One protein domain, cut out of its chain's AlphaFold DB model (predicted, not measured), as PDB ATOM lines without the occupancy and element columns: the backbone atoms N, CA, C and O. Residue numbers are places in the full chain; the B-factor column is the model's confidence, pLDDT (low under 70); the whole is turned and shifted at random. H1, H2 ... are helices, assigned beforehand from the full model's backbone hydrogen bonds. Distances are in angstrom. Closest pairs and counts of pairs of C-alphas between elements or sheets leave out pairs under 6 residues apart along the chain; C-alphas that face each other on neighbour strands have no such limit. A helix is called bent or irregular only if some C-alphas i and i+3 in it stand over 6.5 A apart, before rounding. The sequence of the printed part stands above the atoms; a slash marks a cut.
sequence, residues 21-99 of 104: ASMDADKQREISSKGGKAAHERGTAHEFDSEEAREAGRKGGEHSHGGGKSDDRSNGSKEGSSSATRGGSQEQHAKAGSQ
ATOM      1  N   ALA A  21     -27.072   4.557   1.952       88.81
ATOM      2  CA  ALA A  21     -25.817   3.818   2.092       88.81
ATOM      3  C   ALA A  21     -25.827   2.767   3.219       88.81
ATOM      4  O   ALA A  21     -25.030   1.838   3.187       88.81
ATOM      5  N   SER A  22     -26.718   2.911   4.206       90.69
ATOM      6  CA  SER A  22     -26.832   1.986   5.344       90.69
ATOM      7  C   SER A  22     -27.844   0.849   5.133       90.69
ATOM      8  O   SER A  22     -28.004   0.010   6.013       90.69
ATOM      9  N   MET A  23     -28.548   0.825   3.994       89.19
ATOM     10  CA  MET A  23     -29.476  -0.254   3.625       89.19
ATOM     11  C   MET A  23     -28.743  -1.466   3.034       89.19
ATOM     12  O   MET A  23     -27.625  -1.338   2.543       89.19
ATOM     13  N   ASP A  24     -29.405  -2.625   2.983       92.88
ATOM     14  CA  ASP A  24     -28.898  -3.802   2.269       92.88
ATOM     15  C   ASP A  24     -28.656  -3.524   0.778       92.88
ATOM     16  O   ASP A  24     -29.432  -2.820   0.124       92.88
ATOM     17  N   ALA A  25     -27.603  -4.126   0.220       92.25
ATOM     18  CA  ALA A  25     -27.187  -3.912  -1.167       92.25
ATOM     19  C   ALA A  25     -28.284  -4.264  -2.188       92.25
ATOM     20  O   ALA A  25     -28.458  -3.552  -3.181       92.25
ATOM     21  N   ASP A  26     -29.063  -5.316  -1.931       93.00
ATOM     22  CA  ASP A  26     -30.175  -5.710  -2.802       93.00
ATOM     23  C   ASP A  26     -31.287  -4.659  -2.808       93.00
ATOM     24  O   ASP A  26     -31.779  -4.273  -3.870       93.00
ATOM     25  N   LYS A  27     -31.616  -4.113  -1.633       93.88
ATOM     26  CA  LYS A  27     -32.605  -3.039  -1.501       93.88
ATOM     27  C   LYS A  27     -32.117  -1.752  -2.170       93.88
ATOM     28  O   LYS A  27     -32.897  -1.100  -2.860       93.88
ATOM     29  N   GLN A  28     -30.836  -1.406  -2.027       94.38
ATOM     30  CA  GLN A  28     -30.242  -0.267  -2.734       94.38
ATOM     31  C   GLN A  28     -30.365  -0.437  -4.252       94.38
ATOM     32  O   GLN A  28     -30.878   0.453  -4.930       94.38
ATOM     33  N   ARG A  29     -29.976  -1.602  -4.789       93.56
ATOM     34  CA  ARG A  29     -30.072  -1.905  -6.225       93.56
ATOM     35  C   ARG A  29     -31.509  -1.838  -6.727       93.56
ATOM     36  O   ARG A  29     -31.750  -1.285  -7.798       93.56
ATOM     37  N   GLU A  30     -32.458  -2.387  -5.974       93.38
ATOM     38  CA  GLU A  30     -33.873  -2.343  -6.332       93.38
ATOM     39  C   GLU A  30     -34.388  -0.900  -6.396       93.38
ATOM     40  O   GLU A  30     -35.032  -0.520  -7.376       93.38
ATOM     41  N   ILE A  31     -34.066  -0.074  -5.396       92.88
ATOM     42  CA  ILE A  31     -34.454   1.340  -5.367       92.88
ATOM     43  C   ILE A  31     -33.795   2.108  -6.520       92.88
ATOM     44  O   ILE A  31     -34.485   2.850  -7.219       92.88
ATOM     45  N   SER A  32     -32.500   1.903  -6.777       91.50
ATOM     46  CA  SER A  32     -31.802   2.510  -7.919       91.50
ATOM     47  C   SER A  32     -32.428   2.098  -9.252       91.50
ATOM     48  O   SER A  32     -32.657   2.946 -10.113       91.50
ATOM     49  N   SER A  33     -32.763   0.814  -9.414       90.12
ATOM     50  CA  SER A  33     -33.404   0.301 -10.629       90.12
ATOM     51  C   SER A  33     -34.787   0.919 -10.838       90.12
ATOM     52  O   SER A  33     -35.102   1.360 -11.943       90.12
ATOM     53  N   LYS A  34     -35.598   1.009  -9.777       92.38
ATOM     54  CA  LYS A  34     -36.917   1.656  -9.823       92.38
ATOM     55  C   LYS A  34     -36.810   3.150 -10.118       92.38
ATOM     56  O   LYS A  34     -37.594   3.650 -10.913       92.38
ATOM     57  N   GLY A  35     -35.840   3.847  -9.529       90.00
ATOM     58  CA  GLY A  35     -35.607   5.273  -9.768       90.00
ATOM     59  C   GLY A  35     -35.256   5.577 -11.226       90.00
ATOM     60  O   GLY A  35     -35.834   6.488 -11.812       90.00
ATOM     61  N   GLY A  36     -34.378   4.768 -11.830       85.31
ATOM     62  CA  GLY A  36     -34.043   4.884 -13.252       85.31
ATOM     63  C   GLY A  36     -35.255   4.646 -14.153       85.31
ATOM     64  O   GLY A  36     -35.565   5.480 -14.999       85.31
ATOM     65  N   LYS A  37     -35.999   3.556 -13.924       83.81
ATOM     66  CA  LYS A  37     -37.219   3.242 -14.692       83.81
ATOM     67  C   LYS A  37     -38.266   4.347 -14.582       83.81
ATOM     68  O   LYS A  37     -38.751   4.820 -15.601       83.81
ATOM     69  N   ALA A  38     -38.537   4.815 -13.367       83.69
ATOM     70  CA  ALA A  38     -39.510   5.873 -13.128       83.69
ATOM     71  C   ALA A  38     -39.132   7.191 -13.824       83.69
ATOM     72  O   ALA A  38     -40.017   7.919 -14.260       83.69
ATOM     73  N   ALA A  39     -37.840   7.518 -13.940       84.50
ATOM     74  CA  ALA A  39     -37.394   8.723 -14.640       84.50
ATOM     75  C   ALA A  39     -37.640   8.656 -16.159       84.50
ATOM     76  O   ALA A  39     -37.995   9.676 -16.754       84.50
ATOM     77  N   HIS A  40     -37.490   7.468 -16.755       78.56
ATOM     78  CA  HIS A  40     -37.854   7.205 -18.150       78.56
ATOM     79  C   HIS A  40     -39.374   7.208 -18.343       78.56
ATOM     80  O   HIS A  40     -39.871   7.909 -19.213       78.56
ATOM     81  N   GLU A  41     -40.126   6.516 -17.481       79.81
ATOM     82  CA  GLU A  41     -41.598   6.486 -17.533       79.81
ATOM     83  C   GLU A  41     -42.222   7.883 -17.387       79.81
ATOM     84  O   GLU A  41     -43.261   8.168 -17.975       79.81
ATOM     85  N   ARG A  42     -41.598   8.765 -16.597       82.56
ATOM     86  CA  ARG A  42     -42.056  10.147 -16.380       82.56
ATOM     87  C   ARG A  42     -41.593  11.129 -17.461       82.56
ATOM     88  O   ARG A  42     -41.908  12.310 -17.339       82.56
ATOM     89  N   GLY A  43     -40.826  10.691 -18.463       77.44
ATOM     90  CA  GLY A  43     -40.313  11.552 -19.540       77.44
ATOM     91  C   GLY A  43     -39.325  12.631 -19.073       77.44
ATOM     92  O   GLY A  43     -39.049  13.584 -19.791       77.44
ATOM     93  N   THR A  44     -38.809  12.516 -17.845       79.81
ATOM     94  CA  THR A  44     -37.771  13.416 -17.315       79.81
ATOM     95  C   THR A  44     -36.372  13.040 -17.793       79.81
ATOM     96  O   THR A  44     -35.460  13.862 -17.735       79.81
ATOM     97  N   ALA A  45     -36.190  11.792 -18.223       76.88
ATOM     98  CA  ALA A  45     -34.946  11.307 -18.800       76.88
ATOM     99  C   ALA A  45     -34.964  11.446 -20.329       76.88
ATOM    100  O   ALA A  45     -36.021  11.372 -20.951       76.88
ATOM    101  N   HIS A  46     -33.777  11.598 -20.920       74.94
ATOM    102  CA  HIS A  46     -33.583  11.486 -22.366       74.94
ATOM    103  C   HIS A  46     -33.976  10.077 -22.826       74.94
ATOM    104  O   HIS A  46     -33.526   9.079 -22.251       74.94
ATOM    105  N   GLU A  47     -34.842  10.000 -23.832       75.88
ATOM    106  CA  GLU A  47     -35.198   8.742 -24.476       75.88
ATOM    107  C   GLU A  47     -34.087   8.376 -25.452       75.88
ATOM    108  O   GLU A  47     -33.905   9.017 -26.483       75.88
ATOM    109  N   PHE A  48     -33.315   7.352 -25.105       73.06
ATOM    110  CA  PHE A  48     -32.326   6.817 -26.022       73.06
ATOM    111  C   PHE A  48     -33.034   5.974 -27.077       73.06
ATOM    112  O   PHE A  48     -33.721   5.003 -26.743       73.06
ATOM    113  N   ASP A  49     -32.811   6.300 -28.346       82.75
ATOM    114  CA  ASP A  49     -33.053   5.338 -29.414       82.75
ATOM    115  C   ASP A  49     -32.158   4.097 -29.210       82.75
ATOM    116  O   ASP A  49     -31.110   4.156 -28.555       82.75
ATOM    117  N   SER A  50     -32.564   2.951 -29.758       78.19
ATOM    118  CA  SER A  50     -31.820   1.693 -29.614       78.19
ATOM    119  C   SER A  50     -30.373   1.795 -30.113       78.19
ATOM    120  O   SER A  50     -29.481   1.184 -29.516       78.19
ATOM    121  N   GLU A  51     -30.123   2.576 -31.169       82.31
ATOM    122  CA  GLU A  51     -28.767   2.837 -31.664       82.31
ATOM    123  C   GLU A  51     -27.962   3.689 -30.671       82.31
ATOM    124  O   GLU A  51     -26.829   3.346 -30.321       82.31
ATOM    125  N   GLU A  52     -28.568   4.750 -30.136       79.94
ATOM    126  CA  GLU A  52     -27.913   5.675 -29.206       79.94
ATOM    127  C   GLU A  52     -27.581   5.000 -27.866       79.94
ATOM    128  O   GLU A  52     -26.477   5.149 -27.338       79.94
ATOM    129  N   ALA A  53     -28.490   4.169 -27.344       84.94
ATOM    130  CA  ALA A  53     -28.259   3.375 -26.139       84.94
ATOM    131  C   ALA A  53     -27.076   2.408 -26.313       84.94
ATOM    132  O   ALA A  53     -26.269   2.217 -25.397       84.94
ATOM    133  N   ARG A  54     -26.957   1.798 -27.500       83.12
ATOM    134  CA  ARG A  54     -25.872   0.870 -27.828       83.12
ATOM    135  C   ARG A  54     -24.534   1.592 -27.927       83.12
ATOM    136  O   ARG A  54     -23.536   1.085 -27.410       83.12
ATOM    137  N   GLU A  55     -24.502   2.763 -28.553       85.75
ATOM    138  CA  GLU A  55     -23.299   3.587 -28.631       85.75
ATOM    139  C   GLU A  55     -22.863   4.092 -27.252       85.75
ATOM    140  O   GLU A  55     -21.689   3.956 -26.894       85.75
ATOM    141  N   ALA A  56     -23.799   4.598 -26.448       86.25
ATOM    142  CA  ALA A  56     -23.531   5.036 -25.083       86.25
ATOM    143  C   ALA A  56     -23.017   3.878 -24.210       86.25
ATOM    144  O   ALA A  56     -22.041   4.041 -23.477       86.25
ATOM    145  N   GLY A  57     -23.612   2.687 -24.337       84.31
ATOM    146  CA  GLY A  57     -23.157   1.473 -23.660       84.31
ATOM    147  C   GLY A  57     -21.758   1.033 -24.099       84.31
ATOM    148  O   GLY A  57     -20.926   0.708 -23.252       84.31
ATOM    149  N   ARG A  58     -21.461   1.083 -25.406       86.56
ATOM    150  CA  ARG A  58     -20.122   0.810 -25.954       86.56
ATOM    151  C   ARG A  58     -19.095   1.780 -25.376       86.56
ATOM    152  O   ARG A  58     -18.109   1.335 -24.800       86.56
ATOM    153  N   LYS A  59     -19.366   3.085 -25.452       87.69
ATOM    154  CA  LYS A  59     -18.473   4.138 -24.948       87.69
ATOM    155  C   LYS A  59     -18.265   4.045 -23.436       87.69
ATOM    156  O   LYS A  59     -17.151   4.222 -22.949       87.69
ATOM    157  N   GLY A  60     -19.328   3.734 -22.694       85.38
ATOM    158  CA  GLY A  60     -19.259   3.461 -21.260       85.38
ATOM    159  C   GLY A  60     -18.366   2.259 -20.959       85.38
ATOM    160  O   GLY A  60     -17.487   2.361 -20.109       85.38
ATOM    161  N   GLY A  61     -18.531   1.170 -21.715       82.31
ATOM    162  CA  GLY A  61     -17.711  -0.039 -21.636       82.31
ATOM    163  C   GLY A  61     -16.235   0.183 -21.977       82.31
ATOM    164  O   GLY A  61     -15.374  -0.431 -21.357       82.31
ATOM    165  N   GLU A  62     -15.934   1.078 -22.919       78.62
ATOM    166  CA  GLU A  62     -14.564   1.475 -23.270       78.62
ATOM    167  C   GLU A  62     -13.893   2.306 -22.166       78.62
ATOM    168  O   GLU A  62     -12.692   2.168 -21.929       78.62
ATOM    169  N   HIS A  63     -14.662   3.150 -21.469       75.56
ATOM    170  CA  HIS A  63     -14.169   3.983 -20.368       75.56
ATOM    171  C   HIS A  63     -14.063   3.241 -19.036       75.56
ATOM    172  O   HIS A  63     -13.181   3.532 -18.229       75.56
ATOM    173  N   SER A  64     -14.948   2.279 -18.781       70.88
ATOM    174  CA  SER A  64     -14.792   1.351 -17.672       70.88
ATOM    175  C   SER A  64     -13.746   0.320 -18.077       70.88
ATOM    176  O   SER A  64     -14.042  -0.588 -18.843       70.88
ATOM    177  N   HIS A  65     -12.523   0.440 -17.568       61.72
ATOM    178  CA  HIS A  65     -11.361  -0.419 -17.852       61.72
ATOM    179  C   HIS A  65     -11.547  -1.948 -17.611       61.72
ATOM    180  O   HIS A  65     -10.567  -2.680 -17.511       61.72
ATOM    181  N   GLY A  66     -12.778  -2.457 -17.492       60.50
ATOM    182  CA  GLY A  66     -13.148  -3.873 -17.464       60.50
ATOM    183  C   GLY A  66     -13.444  -4.491 -18.839       60.50
ATOM    184  O   GLY A  66     -13.634  -5.702 -18.925       60.50
ATOM    185  N   GLY A  67     -13.459  -3.705 -19.919       55.41
ATOM    186  CA  GLY A  67     -13.492  -4.224 -21.288       55.41
ATOM    187  C   GLY A  67     -12.100  -4.670 -21.721       55.41
ATOM    188  O   GLY A  67     -11.416  -3.932 -22.421       55.41
ATOM    189  N   GLY A  68     -11.663  -5.843 -21.259       55.19
ATOM    190  CA  GLY A  68     -10.378  -6.442 -21.610       55.19
ATOM    191  C   GLY A  68     -10.207  -6.587 -23.121       55.19
ATOM    192  O   GLY A  68     -10.529  -7.627 -23.695       55.19
ATOM    193  N   LYS A  69      -9.652  -5.547 -23.746       49.94
ATOM    194  CA  LYS A  69      -8.915  -5.636 -24.998       49.94
ATOM    195  C   LYS A  69      -7.840  -6.689 -24.798       49.94
ATOM    196  O   LYS A  69      -6.831  -6.467 -24.135       49.94
ATOM    197  N   SER A  70      -8.104  -7.868 -25.338       50.09
ATOM    198  CA  SER A  70      -7.095  -8.890 -25.576       50.09
ATOM    199  C   SER A  70      -6.274  -8.444 -26.787       50.09
ATOM    200  O   SER A  70      -6.281  -9.096 -27.819       50.09
ATOM    201  N   ASP A  71      -5.624  -7.289 -26.657       50.12
ATOM    202  CA  ASP A  71      -4.693  -6.707 -27.623       50.12
ATOM    203  C   ASP A  71      -3.277  -6.783 -27.033       50.12
ATOM    204  O   ASP A  71      -2.566  -5.793 -26.940       50.12
ATOM    205  N   ASP A  72      -2.886  -7.961 -26.551       47.53
ATOM    206  CA  ASP A  72      -1.493  -8.290 -26.246       47.53
ATOM    207  C   ASP A  72      -1.371  -9.811 -26.210       47.53
ATOM    208  O   ASP A  72      -1.778 -10.408 -25.221       47.53
ATOM    209  N   ARG A  73      -0.941 -10.428 -27.327       44.41
ATOM    210  CA  ARG A  73      -0.025 -11.594 -27.423       44.41
ATOM    211  C   ARG A  73       0.387 -11.820 -28.885       44.41
ATOM    212  O   ARG A  73       0.145 -12.876 -29.466       44.41
ATOM    213  N   SER A  74       1.053 -10.831 -29.473       50.12
ATOM    214  CA  SER A  74       2.094 -11.135 -30.458       50.12
ATOM    215  C   SER A  74       3.391 -11.336 -29.677       50.12
ATOM    216  O   SER A  74       3.780 -10.443 -28.935       50.12
ATOM    217  N   ASN A  75       4.050 -12.479 -29.894       47.00
ATOM    218  CA  ASN A  75       5.380 -12.874 -29.397       47.00
ATOM    219  C   ASN A  75       5.445 -13.549 -28.005       47.00
ATOM    220  O   ASN A  75       5.302 -12.900 -26.975       47.00
ATOM    221  N   GLY A  76       5.749 -14.853 -27.971       36.78
ATOM    222  CA  GLY A  76       6.110 -15.556 -26.733       36.78
ATOM    223  C   GLY A  76       5.887 -17.068 -26.779       36.78
ATOM    224  O   GLY A  76       4.783 -17.553 -26.580       36.78
ATOM    225  N   SER A  77       6.957 -17.796 -27.060       45.41
ATOM    226  CA  SER A  77       7.076 -19.249 -27.205       45.41
ATOM    227  C   SER A  77       6.713 -20.085 -25.960       45.41
ATOM    228  O   SER A  77       6.845 -19.613 -24.837       45.41
ATOM    229  N   LYS A  78       6.486 -21.388 -26.213       39.31
ATOM    230  CA  LYS A  78       6.682 -22.572 -25.338       39.31
ATOM    231  C   LYS A  78       5.616 -22.950 -24.293       39.31
ATOM    232  O   LYS A  78       5.293 -22.193 -23.395       39.31
ATOM    233  N   GLU A  79       5.175 -24.207 -24.451       32.81
ATOM    234  CA  GLU A  79       4.943 -25.259 -23.442       32.81
ATOM    235  C   GLU A  79       4.352 -24.898 -22.069       32.81
ATOM    236  O   GLU A  79       4.930 -24.135 -21.306       32.81
ATOM    237  N   GLY A  80       3.313 -25.646 -21.669       37.91
ATOM    238  CA  GLY A  80       3.111 -25.975 -20.252       37.91
ATOM    239  C   GLY A  80       1.707 -25.745 -19.696       37.91
ATOM    240  O   GLY A  80       1.393 -24.678 -19.196       37.91
ATOM    241  N   SER A  81       0.902 -26.805 -19.752       41.19
ATOM    242  CA  SER A  81      -0.031 -27.298 -18.725       41.19
ATOM    243  C   SER A  81      -0.785 -26.331 -17.780       41.19
ATOM    244  O   SER A  81      -0.223 -25.708 -16.887       41.19
ATOM    245  N   SER A  82      -2.117 -26.470 -17.854       47.38
ATOM    246  CA  SER A  82      -3.090 -26.565 -16.744       47.38
ATOM    247  C   SER A  82      -3.312 -25.377 -15.799       47.38
ATOM    248  O   SER A  82      -2.630 -25.234 -14.790       47.38
ATOM    249  N   SER A  83      -4.431 -24.677 -15.996       43.84
ATOM    250  CA  SER A  83      -5.339 -24.314 -14.900       43.84
ATOM    251  C   SER A  83      -6.697 -23.922 -15.485       43.84
ATOM    252  O   SER A  83      -6.809 -22.977 -16.264       43.84
ATOM    253  N   ALA A  84      -7.706 -24.730 -15.175       53.31
ATOM    254  CA  ALA A  84      -9.088 -24.557 -15.586       53.31
ATOM    255  C   ALA A  84      -9.677 -23.215 -15.105       53.31
ATOM    256  O   ALA A  84      -9.173 -22.609 -14.171       53.31
ATOM    257  N   THR A  85     -10.792 -22.822 -15.731       52.62
ATOM    258  CA  THR A  85     -11.599 -21.597 -15.529       52.62
ATOM    259  C   THR A  85     -11.163 -20.373 -16.330       52.62
ATOM    260  O   THR A  85     -10.750 -19.362 -15.772       52.62
ATOM    261  N   ARG A  86     -11.342 -20.409 -17.653       51.59
ATOM    262  CA  ARG A  86     -11.658 -19.198 -18.427       51.59
ATOM    263  C   ARG A  86     -12.145 -19.584 -19.814       51.59
ATOM    264  O   ARG A  86     -11.376 -20.151 -20.571       51.59
ATOM    265  N   GLY A  87     -13.420 -19.277 -20.061       55.50
ATOM    266  CA  GLY A  87     -14.049 -19.080 -21.371       55.50
ATOM    267  C   GLY A  87     -13.746 -20.127 -22.437       55.50
ATOM    268  O   GLY A  87     -12.661 -20.137 -23.008       55.50
ATOM    269  N   GLY A  88     -14.738 -20.962 -22.750       63.44
ATOM    270  CA  GLY A  88     -14.695 -21.833 -23.924       63.44
ATOM    271  C   GLY A  88     -14.335 -21.073 -25.207       63.44
ATOM    272  O   GLY A  88     -14.520 -19.860 -25.298       63.44
ATOM    273  N   SER A  89     -13.792 -21.780 -26.200       67.94
ATOM    274  CA  SER A  89     -13.303 -21.156 -27.436       67.94
ATOM    275  C   SER A  89     -14.413 -20.403 -28.188       67.94
ATOM    276  O   SER A  89     -15.604 -20.665 -28.016       67.94
ATOM    277  N   GLN A  90     -14.027 -19.468 -29.058       53.78
ATOM    278  CA  GLN A  90     -14.948 -18.634 -29.843       53.78
ATOM    279  C   GLN A  90     -15.977 -19.467 -30.647       53.78
ATOM    280  O   GLN A  90     -17.126 -19.060 -30.812       53.78
ATOM    281  N   GLU A  91     -15.606 -20.687 -31.044       51.56
ATOM    282  CA  GLU A  91     -16.482 -21.664 -31.702       51.56
ATOM    283  C   GLU A  91     -17.546 -22.258 -30.757       51.56
ATOM    284  O   GLU A  91     -18.688 -22.486 -31.156       51.56
ATOM    285  N   GLN A  92     -17.224 -22.429 -29.469       59.66
ATOM    286  CA  GLN A  92     -18.185 -22.850 -28.445       59.66
ATOM    287  C   GLN A  92     -19.221 -21.758 -28.144       59.66
ATOM    288  O   GLN A  92     -20.391 -22.077 -27.931       59.66
ATOM    289  N   HIS A  93     -18.834 -20.478 -28.199       54.38
ATOM    290  CA  HIS A  93     -19.770 -19.355 -28.065       54.38
ATOM    291  C   HIS A  93     -20.733 -19.253 -29.257       54.38
ATOM    292  O   HIS A  93     -21.936 -19.082 -29.059       54.38
ATOM    293  N   ALA A  94     -20.237 -19.428 -30.487       60.91
ATOM    294  CA  ALA A  94     -21.080 -19.459 -31.685       60.91
ATOM    295  C   ALA A  94     -22.064 -20.649 -31.665       60.91
ATOM    296  O   ALA A  94     -23.243 -20.512 -32.011       60.91
ATOM    297  N   LYS A  95     -21.614 -21.813 -31.181       57.34
ATOM    298  CA  LYS A  95     -22.470 -22.994 -31.020       57.34
ATOM    299  C   LYS A  95     -23.531 -22.810 -29.925       57.34
ATOM    300  O   LYS A  95     -24.670 -23.215 -30.124       57.34
ATOM    301  N   ALA A  96     -23.209 -22.154 -28.810       59.75
ATOM    302  CA  ALA A  96     -24.179 -21.854 -27.751       59.75
ATOM    303  C   ALA A  96     -25.219 -20.795 -28.173       59.75
ATOM    304  O   ALA A  96     -26.397 -20.917 -27.841       59.75
ATOM    305  N   GLY A  97     -24.812 -19.786 -28.953       59.50
ATOM    306  CA  GLY A  97     -25.715 -18.752 -29.472       59.50
ATOM    307  C   GLY A  97     -26.695 -19.254 -30.539       59.50
ATOM    308  O   GLY A  97     -27.805 -18.741 -30.649       59.50
ATOM    309  N   SER A  98     -26.328 -20.290 -31.298       58.22
ATOM    310  CA  SER A  98     -27.154 -20.815 -32.397       58.22
ATOM    311  C   SER A  98     -28.294 -21.747 -31.960       58.22
ATOM    312  O   SER A  98     -29.195 -22.002 -32.757       58.22
ATOM    313  N   GLN A  99     -28.331 -22.220 -30.706       57.44
ATOM    314  CA  GLN A  99     -29.386 -23.137 -30.238       57.44
ATOM    315  C   GLN A  99     -30.673 -22.450 -29.735       57.44
ATOM    316  O   GLN A  99     -31.672 -23.135 -29.529       57.44
TER     317      GLN A  99
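What this domain is: This is residues 21 to 99 of the 104 residues of an uncharacterized protein of Nitrosospira sp. Nsp2 (UniProt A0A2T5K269). The model is an open string of helices with no shared core: H1 and H2 follow each other at one end of the long axis, and then residues 64 to 89 swing out in a wide loop to the other end and fold back to the small helix H3. H1, H2 and H3 each touch no other helix, and the chain runs from H1 to H2 over a short link and from H2 to H3 over a long one. The printed part has 79 residues with three named helices, in the order H1, H2, H3, and no named strand, and its class is all helix. The whole is extended, with a radius of gyration of the C-alphas of 20.2 A, and its outline is elongated, with spans of 59 by 36 by 31 A.

How they stand to each other: The longest helix is H1, residues 25 to 41, with its centre at (-34.350, 1.783, -9.157). A short link of 8 residues joins it to H2, residues 50 to 63, with its centre at (-22.637, 2.741, -25.661). H1 and H2 are apart, with no C-alpha of the one within 8 A of the other. A long link of 26 residues leads from H2 to H3, residues 90 to 98, with its centre at (-21.109, -20.709, -30.042). H2 and H3 are apart, and so are H1 and H3. The N-to-C direction of H2 has the components 0.87, -0.04 and 0.50 in x, y and z, and that of H3 has -1.00, -0.02 and -0.06. In H1, H2 and H3, every O i to N i+4 pair is within hydrogen-bond range.

Where its parts are: H1 has 17 residues and measures 24.2 A from its first to its last C-alpha, beginning at C-alpha 25 at (-27.187, -3.912, -1.167). H2 has 14 residues and measures 20.1 A, from Ser 50 to His 63, where the C-alpha stands at (-14.169, 3.983, -20.368). H3 has 9 residues and measures 12.7 A, ending at C-alpha 98 at (-27.154, -20.815, -32.397). None of the three is bent or irregular.

The domain as a whole: The two C-alphas farthest apart are those of Arg 42 and Lys 78, at 59.4 A. The first and last printed C-alphas, of Ala 21 and Gln 99, are 42.2 A apart. The printed part has no cut. Residues 64 to 89 hold no named element, and their C-alphas lie 8 to 33 A from the mean of all C-alphas. Residues 68 to 99, of which 90 to 98 belong to H3, stand free, and so do residues 21 to 35, of which 25 to 35 belong to H1. The mean pLDDT of the printed part is 70.2, and residues 65 to 99 are under 70; the mean is 89 for H1, 83 for H2 and 57 for H3.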